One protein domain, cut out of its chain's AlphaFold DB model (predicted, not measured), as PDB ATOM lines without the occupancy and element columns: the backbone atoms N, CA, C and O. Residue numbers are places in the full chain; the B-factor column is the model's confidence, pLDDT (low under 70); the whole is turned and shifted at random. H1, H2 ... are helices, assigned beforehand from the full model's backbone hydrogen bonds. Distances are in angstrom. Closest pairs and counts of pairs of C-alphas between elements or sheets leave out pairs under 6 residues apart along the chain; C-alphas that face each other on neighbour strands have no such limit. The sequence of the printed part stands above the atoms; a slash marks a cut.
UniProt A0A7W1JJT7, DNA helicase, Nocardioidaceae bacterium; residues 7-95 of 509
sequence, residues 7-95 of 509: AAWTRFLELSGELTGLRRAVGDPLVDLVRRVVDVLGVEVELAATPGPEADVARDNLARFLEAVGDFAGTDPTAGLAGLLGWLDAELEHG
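Overview. This is residues 7 to 95 of the 509 residues of the protein "DNA helicase" of Nocardioidaceae bacterium (UniProt A0A7W1JJT7). A loose, open zigzag of helices: H2 is in the middle, the last residues of H1 fold back on one side of it, and the later part of the long H4 packs on another. The short H3 follows H2 and packs on the first part of H4, while H5, after a tight link from the last residue of H4, starts near the first residue of H2 and the later part of H4 and runs off steeply to H4; residues 7 to 17 of H1, 49 to 54 and 89 to 94 of H5 stick out. The 89 printed residues have five named helices, H1 to H5 in order, and no named strand: all helix. The whole is loose, with a radius of gyration of the C-alphas of 15.2 A and spans of 43 by 35 by 24 A.

Arrangement. H1, residues 7 to 24, touches H2, residues 30 to 41, with residues 18 to 22 alone. They form a helical hairpin, opposite ways at a shallow tilt of 14 degrees; their closest C-alphas, of Leu 22 and Val 37, are 7.0 A apart. H3, residues 43 to 49, and H4, residues 53 to 75, form another helical hairpin at a shallow tilt of 28 degrees; their closest C-alphas, of Leu 47 and Ala 55, are 5.6 A apart. H2 touches H4, opposite ways at a shallow tilt of 29 degrees, the closest C-alphas, of Val 31 and Gly 70, 6.0 A apart. The packing is mostly aligned, with these three touching pairs at shallow tilts. H5, residues 81 to 94, is close to but not clearly touching H4, at a steep tilt of 67 degrees, with C-alphas 72 and 84 closest at 7.5 A. In H1 to H5 every O i to N i+4 pair is within hydrogen-bond range.

Along the chain. H1 begins at C-alpha 7 (168.188, 154.506, 144.843) and is 26.2 A long; H2 measures 16.6 A, H3 9.9 A, H4 33.0 A and H5 19.7 A, ending at C-alpha 94 (202.776, 140.045, 165.187).

Size, cuts and confidence. The C-alphas farthest apart, of Ala 7 and Thr 75, are 44.6 A apart. The printed part has no cut, the four links are tight, and no printed residue is under 70 in pLDDT.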
ATOM      1  N   ALA A   7     167.800 154.914 143.492       93.31
ATOM      2  CA  ALA A   7     168.188 154.506 144.843       93.31
ATOM      3  C   ALA A   7     169.705 154.303 144.999       93.31
ATOM      4  O   ALA A   7     170.261 154.624 146.045       93.31
ATOM      5  N   ALA A   8     170.389 153.795 143.967       94.50
ATOM      6  CA  ALA A   8     171.846 153.684 143.995       94.50
ATOM      7  C   ALA A   8     172.511 155.068 144.028       94.50
ATOM      8  O   ALA A   8     173.437 155.276 144.805       94.50
ATOM      9  N   TRP A   9     172.002 156.027 143.248       93.94
ATOM     10  CA  TRP A   9     172.493 157.407 143.280       93.94
ATOM     11  C   TRP A   9     172.313 158.070 144.646       93.94
ATOM     12  O   TRP A   9     173.250 158.707 145.116       93.94
ATOM     13  N   THR A  10     171.161 157.888 145.296       95.50
ATOM     14  CA  THR A  10     170.932 158.385 146.662       95.50
ATOM     15  C   THR A  10     171.973 157.825 147.634       95.50
ATOM     16  O   THR A  10     172.672 158.601 148.275       95.50
ATOM     17  N   ARG A  11     172.180 156.502 147.638       95.50
ATOM     18  CA  ARG A  11     173.164 155.844 148.517       95.50
ATOM     19  C   ARG A  11     174.602 156.285 148.258       95.50
ATOM     20  O   ARG A  11     175.393 156.396 149.185       95.50
ATOM     21  N   PHE A  12     174.965 156.537 146.999       95.62
ATOM     22  CA  PHE A  12     176.293 157.062 146.673       95.62
ATOM     23  C   PHE A  12     176.500 158.479 147.204       95.62
ATOM     24  O   PHE A  12     177.597 158.800 147.653       95.62
ATOM     25  N   LEU A  13     175.467 159.323 147.153       95.75
ATOM     26  CA  LEU A  13     175.535 160.676 147.699       95.75
ATOM     27  C   LEU A  13     175.603 160.665 149.230       95.75
ATOM     28  O   LEU A  13     176.414 161.405 149.778       95.75
ATOM     29  N   GLU A  14     174.824 159.805 149.891       94.75
ATOM     30  CA  GLU A  14     174.866 159.589 151.347       94.75
ATOM     31  C   GLU A  14     176.272 159.165 151.793       94.75
ATOM     32  O   GLU A  14     176.929 159.898 152.532       94.75
ATOM     33  N   LEU A  15     176.804 158.078 151.219       96.00
ATOM     34  CA  LEU A  15     178.153 157.586 151.519       96.00
ATOM     35  C   LEU A  15     179.235 158.644 151.248       96.00
ATOM     36  O   LEU A  15     180.177 158.810 152.020       96.00
ATOM     37  N   SER A  16     179.124 159.372 150.134       96.56
ATOM     38  CA  SER A  16     180.063 160.449 149.806       96.56
ATOM     39  C   SER A  16     180.012 161.576 150.842       96.56
ATOM     40  O   SER A  16     181.059 162.117 151.212       96.56
ATOM     41  N   GLY A  17     178.816 161.924 151.321       95.81
ATOM     42  CA  GLY A  17     178.602 162.909 152.378       95.81
ATOM     43  C   GLY A  17     179.249 162.488 153.695       95.81
ATOM     44  O   GLY A  17     180.049 163.250 154.239       95.81
ATOM     45  N   GLU A  18     178.985 161.259 154.143       95.62
ATOM     46  CA  GLU A  18     179.572 160.668 155.354       95.62
ATOM     47  C   GLU A  18     181.103 160.667 155.291       95.62
ATOM     48  O   GLU A  18     181.769 161.235 156.159       95.62
ATOM     49  N   LEU A  19     181.683 160.130 154.211       95.69
ATOM     50  CA  LEU A  19     183.137 160.086 154.029       95.69
ATOM     51  C   LEU A  19     183.759 161.484 153.963       95.69
ATOM     52  O   LEU A  19     184.864 161.694 154.461       95.69
ATOM     53  N   THR A  20     183.082 162.447 153.339       95.69
ATOM     54  CA  THR A  20     183.562 163.835 153.283       95.69
ATOM     55  C   THR A  20     183.532 164.485 154.663       95.69
ATOM     56  O   THR A  20     184.470 165.205 155.007       95.69
ATOM     57  N   GLY A  21     182.493 164.222 155.460       93.62
ATOM     58  CA  GLY A  21     182.394 164.673 156.847       93.62
ATOM     59  C   GLY A  21     183.509 164.093 157.714       93.62
ATOM     60  O   GLY A  21     184.267 164.850 158.318       93.62
ATOM     61  N   LEU A  22     183.680 162.770 157.691       95.12
ATOM     62  CA  LEU A  22     184.711 162.069 158.460       95.12
ATOM     63  C   LEU A  22     186.129 162.506 158.072       95.12
ATOM     64  O   LEU A  22     186.968 162.722 158.941       95.12
ATOM     65  N   ARG A  23     186.401 162.733 156.779       95.00
ATOM     66  CA  ARG A  23     187.715 163.220 156.314       95.00
ATOM     67  C   ARG A  23     188.101 164.587 156.875       95.00
ATOM     68  O   ARG A  23     189.290 164.857 157.008       95.00
ATOM     69  N   ARG A  24     187.132 165.453 157.185       94.69
ATOM     70  CA  ARG A  24     187.409 166.767 157.791       94.69
ATOM     71  C   ARG A  24     187.840 166.655 159.253       94.69
ATOM     72  O   ARG A  24     188.573 167.522 159.705       94.69
ATOM     73  N   ALA A  25     187.425 165.591 159.937       93.12
ATOM     74  CA  ALA A  25     187.733 165.320 161.340       93.12
ATOM     75  C   ALA A  25     189.043 164.530 161.539       93.12
ATOM     76  O   ALA A  25     189.397 164.201 162.659       93.12
ATOM     77  N   VAL A  26     189.791 164.206 160.476       92.81
ATOM     78  CA  VAL A  26     191.021 163.384 160.581       92.81
ATOM     79  C   VAL A  26     192.114 164.039 161.437       92.81
ATOM     80  O   VAL A  26     192.986 163.339 161.943       92.81
ATOM     81  N   GLY A  27     192.087 165.367 161.578       88.31
ATOM     82  CA  GLY A  27     193.006 166.111 162.443       88.31
ATOM     83  C   GLY A  27     192.561 166.219 163.905       88.31
ATOM     84  O   GLY A  27     193.319 166.763 164.705       88.31
ATOM     85  N   ASP A  28     191.360 165.744 164.240       91.00
ATOM     86  CA  ASP A  28     190.854 165.722 165.613       91.00
ATOM     87  C   ASP A  28     191.612 164.656 166.435       91.00
ATOM     88  O   ASP A  28     192.234 163.751 165.861       91.00
ATOM     89  N   PRO A  29     191.567 164.718 167.779       91.44
ATOM     90  CA  PRO A  29     192.101 163.656 168.624       91.44
ATOM     91  C   PRO A  29     191.554 162.275 168.230       91.44
ATOM     92  O   PRO A  29     190.380 162.128 167.887       91.44
ATOM     93  N   LEU A  30     192.398 161.239 168.301       93.81
ATOM     94  CA  LEU A  30     192.060 159.889 167.823       93.81
ATOM     95  C   LEU A  30     190.767 159.330 168.421       93.81
ATOM     96  O   LEU A  30     189.954 158.758 167.697       93.81
ATOM     97  N   VAL A  31     190.574 159.505 169.728       93.31
ATOM     98  CA  VAL A  31     189.381 159.015 170.431       93.31
ATOM     99  C   VAL A  31     188.119 159.685 169.885       93.31
ATOM    100  O   VAL A  31     187.127 159.003 169.632       93.31
ATOM    101  N   ASP A  32     188.173 160.991 169.622       93.38
ATOM    102  CA  ASP A  32     187.047 161.752 169.077       93.38
ATOM    103  C   ASP A  32     186.756 161.355 167.629       93.38
ATOM    104  O   ASP A  32     185.595 161.181 167.251       93.38
ATOM    105  N   LEU A  33     187.800 161.145 166.818       95.19
ATOM    106  CA  LEU A  33     187.660 160.659 165.448       95.19
ATOM    107  C   LEU A  33     186.986 159.282 165.413       95.19
ATOM    108  O   LEU A  33     186.053 159.080 164.636       95.19
ATOM    109  N   VAL A  34     187.435 158.338 166.244       95.44
ATOM    110  CA  VAL A  34     186.867 156.983 166.274       95.44
ATOM    111  C   VAL A  34     185.431 157.003 166.793       95.44
ATOM    112  O   VAL A  34     184.571 156.386 166.165       95.44
ATOM    113  N   ARG A  35     185.131 157.759 167.858       94.88
ATOM    114  CA  ARG A  35     183.751 157.940 168.340       94.88
ATOM    115  C   ARG A  35     182.847 158.527 167.261       94.88
ATOM    116  O   ARG A  35     181.800 157.966 166.970       94.88
ATOM    117  N   ARG A  36     183.310 159.560 166.550       95.44
ATOM    118  CA  ARG A  36     182.571 160.135 165.420       95.44
ATOM    119  C   ARG A  36     182.300 159.109 164.317       95.44
ATOM    120  O   ARG A  36     181.234 159.147 163.711       95.44
ATOM    121  N   VAL A  37     183.246 158.214 164.020       95.94
ATOM    122  CA  VAL A  37     183.026 157.125 163.051       95.94
ATOM    123  C   VAL A  37     181.946 156.165 163.552       95.94
ATOM    124  O   VAL A  37     181.059 155.813 162.779       95.94
ATOM    125  N   VAL A  38     181.997 155.768 164.825       95.62
ATOM    126  CA  VAL A  38     180.988 154.898 165.453       95.62
ATOM    127  C   VAL A  38     179.594 155.529 165.381       95.62
ATOM    128  O   VAL A  38     178.654 154.858 164.945       95.62
ATOM    129  N   ASP A  39     179.487 156.821 165.698       94.06
ATOM    130  CA  ASP A  39     178.241 157.591 165.647       94.06
ATOM    131  C   ASP A  39     177.688 157.698 164.222       94.06
ATOM    132  O   ASP A  39     176.512 157.426 163.985       94.06
ATOM    133  N   VAL A  40     178.533 158.060 163.246       95.38
ATOM    134  CA  VAL A  40     178.128 158.210 161.835       95.38
ATOM    135  C   VAL A  40     177.652 156.885 161.247       95.38
ATOM    136  O   VAL A  40     176.697 156.868 160.478       95.38
ATOM    137  N   LEU A  41     178.295 155.776 161.615       94.12
ATOM    138  CA  LEU A  41     177.884 154.444 161.175       94.12
ATOM    139  C   LEU A  41     176.649 153.918 161.926       94.12
ATOM    140  O   LEU A  41     176.075 152.916 161.500       94.12
ATOM    141  N   GLY A  42     176.251 154.551 163.034       93.75
ATOM    142  CA  GLY A  42     175.109 154.138 163.852       93.75
ATOM    143  C   GLY A  42     175.290 152.777 164.527       93.75
ATOM    144  O   GLY A  42     174.303 152.121 164.856       93.75
ATOM    145  N   VAL A  43     176.535 152.325 164.722       93.06
ATOM    146  CA  VAL A  43     176.823 150.960 165.203       93.06
ATOM    147  C   VAL A  43     176.243 150.735 166.596       93.06
ATOM    148  O   VAL A  43     175.634 149.697 166.840       93.06
ATOM    149  N   GLU A  44     176.380 151.704 167.501       90.75
ATOM    150  CA  GLU A  44     175.843 151.594 168.862       90.75
ATOM    151  C   GLU A  44     174.319 151.484 168.877       90.75
ATOM    152  O   GLU A  44     173.774 150.660 169.609       90.75
ATOM    153  N   VAL A  45     173.634 152.239 168.013       90.88
ATOM    154  CA  VAL A  45     172.171 152.191 167.881       90.88
ATOM    155  C   VAL A  45     171.720 150.818 167.385       90.88
ATOM    156  O   VAL A  45     170.805 150.226 167.952       90.88
ATOM    157  N   GLU A  46     172.388 150.271 166.367       90.38
ATOM    158  CA  GLU A  46     172.083 148.934 165.843       90.38
ATOM    159  C   GLU A  46     172.342 147.831 166.883       90.38
ATOM    160  O   GLU A  46     171.552 146.891 167.016       90.38
ATOM    161  N   LEU A  47     173.420 147.951 167.664       90.81
ATOM    162  CA  LEU A  47     173.739 147.015 168.743       90.81
ATOM    163  C   LEU A  47     172.779 147.132 169.935       90.81
ATOM    164  O   LEU A  47     172.468 146.121 170.563       90.81
ATOM    165  N   ALA A  48     172.289 148.333 170.248       87.38
ATOM    166  CA  ALA A  48     171.280 148.551 171.282       87.38
ATOM    167  C   ALA A  48     169.902 148.017 170.857       87.38
ATOM    168  O   ALA A  48     169.190 147.422 171.663       87.38
ATOM    169  N   ALA A  49     169.544 148.165 169.578       86.31
ATOM    170  CA  ALA A  49     168.287 147.666 169.020       86.31
ATOM    171  C   ALA A  49     168.287 146.148 168.756       86.31
ATOM    172  O   ALA A  49     167.232 145.562 168.485       86.31
ATOM    173  N   THR A  50     169.452 145.495 168.802       85.19
ATOM    174  CA  THR A  50     169.575 144.049 168.601       85.19
ATOM    175  C   THR A  50     169.472 143.323 169.943       85.19
ATOM    176  O   THR A  50     170.348 143.478 170.791       85.19
ATOM    177  N   PRO A  51     168.433 142.499 170.168       80.44
ATOM    178  CA  PRO A  51     168.310 141.747 171.406       80.44
ATOM    179  C   PRO A  51     169.218 140.512 171.408       80.44
ATOM    180  O   PRO A  51     169.445 139.880 170.374       80.44
ATOM    181  N   GLY A  52     169.636 140.106 172.605       81.88
ATOM    182  CA  GLY A  52     170.282 138.821 172.856       81.88
ATOM    183  C   GLY A  52     171.763 138.919 173.230       81.88
ATOM    184  O   GLY A  52     172.409 139.943 173.012       81.88
ATOM    185  N   PRO A  53     172.326 137.816 173.755       78.62
ATOM    186  CA  PRO A  53     173.668 137.801 174.339       78.62
ATOM    187  C   PRO A  53     174.782 138.101 173.327       78.62
ATOM    188  O   PRO A  53     175.857 138.555 173.707       78.62
ATOM    189  N   GLU A  54     174.552 137.856 172.034       80.50
ATOM    190  CA  GLU A  54     175.517 138.185 170.978       80.50
ATOM    191  C   GLU A  54     175.683 139.701 170.808       80.50
ATOM    192  O   GLU A  54     176.799 140.178 170.607       80.50
ATOM    193  N   ALA A  55     174.590 140.459 170.936       83.31
ATOM    194  CA  ALA A  55     174.622 141.913 170.866       83.31
ATOM    195  C   ALA A  55     175.277 142.523 172.113       83.31
ATOM    196  O   ALA A  55     176.047 143.471 171.981       83.31
ATOM    197  N   ASP A  56     175.045 141.942 173.298       83.94
ATOM    198  CA  ASP A  56     175.749 142.327 174.531       83.94
ATOM    199  C   ASP A  56     177.268 142.184 174.372       83.94
ATOM    200  O   ASP A  56     178.014 143.140 174.573       83.94
ATOM    201  N   VAL A  57     177.725 141.017 173.908       85.25
ATOM    202  CA  VAL A  57     179.151 140.759 173.653       85.25
ATOM    203  C   VAL A  57     179.710 141.709 172.592       85.25
ATOM    204  O   VAL A  57     180.846 142.166 172.706       85.25
ATOM    205  N   ALA A  58     178.940 142.025 171.551       88.69
ATOM    206  CA  ALA A  58     179.361 142.976 170.529       88.69
ATOM    207  C   ALA A  58     179.500 144.410 171.076       88.69
ATOM    208  O   ALA A  58     180.453 145.094 170.700       88.69
ATOM    209  N   ARG A  59     178.623 144.844 171.995       89.75
ATOM    210  CA  ARG A  59     178.769 146.128 172.706       89.75
ATOM    211  C   ARG A  59     180.021 146.153 173.571       89.75
ATOM    212  O   ARG A  59     180.797 147.100 173.477       89.75
ATOM    213  N   ASP A  60     180.265 145.090 174.332       89.00
ATOM    214  CA  ASP A  60     181.474 144.975 175.153       89.00
ATOM    215  C   ASP A  60     182.747 144.998 174.291       89.00
ATOM    216  O   ASP A  60     183.738 145.633 174.647       89.00
ATOM    217  N   ASN A  61     182.725 144.348 173.122       91.19
ATOM    218  CA  ASN A  61     183.835 144.387 172.167       91.19
ATOM    219  C   ASN A  61     184.076 145.792 171.609       91.19
ATOM    220  O   ASN A  61     185.230 146.199 171.476       91.19
ATOM    221  N   LEU A  62     183.013 146.532 171.286       93.00
ATOM    222  CA  LEU A  62     183.130 147.916 170.831       93.00
ATOM    223  C   LEU A  62     183.722 148.808 171.929       93.00
ATOM    224  O   LEU A  62     184.638 149.580 171.653       93.00
ATOM    225  N   ALA A  63     183.272 148.650 173.176       91.50
ATOM    226  CA  ALA A  63     183.819 149.379 174.317       91.50
ATOM    227  C   ALA A  63     185.317 149.097 174.515       91.50
ATOM    228  O   ALA A  63     186.104 150.031 174.642       91.50
ATOM    229  N   ARG A  64     185.735 147.826 174.443       92.00
ATOM    230  CA  ARG A  64     187.157 147.439 174.523       92.00
ATOM    231  C   ARG A  64     187.992 147.976 173.373       92.00
ATOM    232  O   ARG A  64     189.148 148.328 173.570       92.00
ATOM    233  N   PHE A  65     187.424 148.040 172.172       93.19
ATOM    234  CA  PHE A  65     188.102 148.662 171.041       93.19
ATOM    235  C   PHE A  65     188.334 150.157 171.289       93.19
ATOM    236  O   PHE A  65     189.437 150.649 171.066       93.19
ATOM    237  N   LEU A  66     187.327 150.872 171.802       93.75
ATOM    238  CA  LEU A  66     187.459 152.287 172.164       93.75
ATOM    239  C   LEU A  66     188.468 152.508 173.301       93.75
ATOM    240  O   LEU A  66     189.237 153.465 173.243       93.75
ATOM    241  N   GLU A  67     188.500 151.620 174.297       93.25
ATOM    242  CA  GLU A  67     189.494 151.629 175.379       93.25
ATOM    243  C   GLU A  67     190.913 151.431 174.831       93.25
ATOM    244  O   GLU A  67     191.786 152.250 175.098       93.25
ATOM    245  N   ALA A  68     191.123 150.437 173.962       92.25
ATOM    246  CA  ALA A  68     192.424 150.179 173.347       92.25
ATOM    247  C   ALA A  68     192.917 151.353 172.479       92.25
ATOM    248  O   ALA A  68     194.103 151.685 172.487       92.25
ATOM    249  N   VAL A  69     192.010 152.023 171.756       93.81
ATOM    250  CA  VAL A  69     192.322 153.275 171.042       93.81
ATOM    251  C   VAL A  69     192.717 154.379 172.026       93.81
ATOM    252  O   VAL A  69     193.654 155.129 171.752       93.81
ATOM    253  N   GLY A  70     192.025 154.477 173.165       93.38
ATOM    254  CA  GLY A  70     192.349 155.408 174.245       93.38
ATOM    255  C   GLY A  70     193.739 155.171 174.836       93.38
ATOM    256  O   GLY A  70     194.519 156.115 174.942       93.38
ATOM    257  N   ASP A  71     194.084 153.921 175.141       92.50
ATOM    258  CA  ASP A  71     195.395 153.529 175.674       92.50
ATOM    259  C   ASP A  71     196.531 153.830 174.688       92.50
ATOM    260  O   ASP A  71     197.588 154.356 175.062       92.50
ATOM    261  N   PHE A  72     196.302 153.546 173.403       92.12
ATOM    262  CA  PHE A  72     197.240 153.887 172.337       92.12
ATOM    263  C   PHE A  72     197.453 155.406 172.245       92.12
ATOM    264  O   PHE A  72     198.593 155.874 172.276       92.12
ATOM    265  N   ALA A  73     196.365 156.183 172.210       92.12
ATOM    266  CA  ALA A  73     196.423 157.643 172.159       92.12
ATOM    267  C   ALA A  73     197.060 158.259 173.419       92.12
ATOM    268  O   ALA A  73     197.729 159.288 173.336       92.12
ATOM    269  N   GLY A  74     196.890 157.627 174.584       90.56
ATOM    270  CA  GLY A  74     197.539 158.033 175.831       90.56
ATOM    271  C   GLY A  74     199.049 157.778 175.847       90.56
ATOM    272  O   GLY A  74     199.788 158.510 176.503       90.56
ATOM    273  N   THR A  75     199.516 156.767 175.108       90.38
ATOM    274  CA  THR A  75     200.943 156.422 175.004       90.38
ATOM    275  C   THR A  75     201.686 157.345 174.034       90.38
ATOM    276  O   THR A  75     202.815 157.748 174.314       90.38
ATOM    277  N   ASP A  76     201.052 157.707 172.915       84.19
ATOM    278  CA  ASP A  76     201.581 158.667 171.942       84.19
ATOM    279  C   ASP A  76     200.525 159.734 171.594       84.19
ATOM    280  O   ASP A  76     199.738 159.554 170.661       84.19
ATOM    281  N   PRO A  77     200.535 160.887 172.290       75.00
ATOM    282  CA  PRO A  77     199.599 161.982 172.027       75.00
ATOM    283  C   PRO A  77     199.758 162.628 170.644       75.00
ATOM    284  O   PRO A  77     198.913 163.422 170.235       75.00
ATOM    285  N   THR A  78     200.855 162.342 169.935       78.12
ATOM    286  CA  THR A  78     201.105 162.843 168.577       78.12
ATOM    287  C   THR A  78     200.680 161.852 167.496       78.12
ATOM    288  O   THR A  78     200.681 162.201 166.310       78.12
ATOM    289  N   ALA A  79     200.284 160.636 167.883       83.12
ATOM    290  CA  ALA A  79     199.820 159.630 166.951       83.12
ATOM    291  C   ALA A  79     198.485 160.058 166.327       83.12
ATOM    292  O   ALA A  79     197.469 160.221 166.995       83.12
ATOM    293  N   GLY A  80     198.492 160.223 165.005       90.56
ATOM    294  CA  GLY A  80     197.281 160.394 164.205       90.56
ATOM    295  C   GLY A  80     196.759 159.065 163.655       90.56
ATOM    296  O   GLY A  80     197.290 157.991 163.944       90.56
ATOM    297  N   LEU A  81     195.748 159.135 162.782       93.75
ATOM    298  CA  LEU A  81     195.093 157.961 162.183       93.75
ATOM    299  C   LEU A  81     196.078 156.961 161.551       93.75
ATOM    300  O   LEU A  81     195.914 155.754 161.691       93.75
ATOM    301  N   ALA A  82     197.118 157.452 160.871       92.81
ATOM    302  CA  ALA A  82     198.130 156.593 160.257       92.81
ATOM    303  C   ALA A  82     198.911 155.763 161.294       92.81
ATOM    304  O   ALA A  82     199.224 154.604 161.030       92.81
ATOM    305  N   GLY A  83     199.193 156.338 162.469       93.31
ATOM    306  CA  GLY A  83     199.847 155.636 163.571       93.31
ATOM    307  C   GLY A  83     198.950 154.547 164.154       93.31
ATOM    308  O   GLY A  83     199.403 153.418 164.319       93.31
ATOM    309  N   LEU A  84     197.666 154.858 164.367       94.06
ATOM    310  CA  LEU A  84     196.682 153.882 164.841       94.06
ATOM    311  C   LEU A  84     196.548 152.694 163.879       94.06
ATOM    312  O   LEU A  84     196.566 151.548 164.315       94.06
ATOM    313  N   LEU A  85     196.441 152.951 162.571       94.56
ATOM    314  CA  LEU A  85     196.346 151.884 161.569       94.56
ATOM    315  C   LEU A  85     197.614 151.026 161.526       94.56
ATOM    316  O   LEU A  85     197.510 149.806 161.505       94.56
ATOM    317  N   GLY A  86     198.799 151.642 161.587       93.50
ATOM    318  CA  GLY A  86     200.059 150.898 161.649       93.50
ATOM    319  C   GLY A  86     200.185 150.043 162.913       93.50
ATOM    320  O   GLY A  86     200.692 148.926 162.851       93.50
ATOM    321  N   TRP A  87     199.689 150.537 164.050       92.12
ATOM    322  CA  TRP A  87     199.611 149.761 165.286       92.12
ATOM    323  C   TRP A  87     198.631 148.584 165.167       92.12
ATOM    324  O   TRP A  87     198.993 147.466 165.526       92.12
ATOM    325  N   LEU A  88     197.436 148.802 164.603       92.44
ATOM    326  CA  LEU A  88     196.459 147.734 164.362       92.44
ATOM    327  C   LEU A  88     197.004 146.664 163.406       92.44
ATOM    328  O   LEU A  88     196.844 145.474 163.674       92.44
ATOM    329  N   ASP A  89     197.676 147.067 162.328       92.94
ATOM    330  CA  ASP A  89     198.313 146.144 161.385       92.94
ATOM    331  C   ASP A  89     199.422 145.327 162.071       92.94
ATOM    332  O   ASP A  89     199.483 144.107 161.911       92.94
ATOM    333  N   ALA A  90     200.256 145.968 162.899       91.56
ATOM    334  CA  ALA A  90     201.295 145.280 163.665       91.56
ATOM    335  C   ALA A  90     200.712 144.290 164.688       91.56
ATOM    336  O   ALA A  90     201.246 143.190 164.847       91.56
ATOM    337  N   GLU A  91     199.608 144.635 165.355       90.19
ATOM    338  CA  GLU A  91     198.925 143.734 166.290       90.19
ATOM    339  C   GLU A  91     198.283 142.541 165.560       90.19
ATOM    340  O   GLU A  91     198.308 141.421 166.071       90.19
ATOM    341  N   LEU A  92     197.766 142.742 164.341       88.56
ATOM    342  CA  LEU A  92     197.248 141.662 163.493       88.56
ATOM    343  C   LEU A  92     198.354 140.736 162.963       88.56
ATOM    344  O   LEU A  92     198.128 139.531 162.840       88.56
ATOM    345  N   GLU A  93     199.527 141.277 162.625       90.06
ATOM    346  CA  GLU A  93     200.627 140.506 162.031       90.06
ATOM    347  C   GLU A  93     201.512 139.809 163.078       90.06
ATOM    348  O   GLU A  93     201.971 138.682 162.866       90.06
ATOM    349  N   HIS A  94     201.778 140.474 164.201       89.50
ATOM    350  CA  HIS A  94     202.776 140.045 165.187       89.50
ATOM    351  C   HIS A  94     202.218 139.868 166.599       89.50
ATOM    352  O   HIS A  94     202.848 139.204 167.427       89.50
ATOM    353  N   GLY A  95     201.071 140.477 166.882       83.19
ATOM    354  CA  GLY A  95     200.435 140.444 168.186       83.19
ATOM    355  C   GLY A  95     199.646 139.165 168.454       83.19
ATOM    356  O   GLY A  95     199.759 138.148 167.761       83.19
TER     357      GLY A  95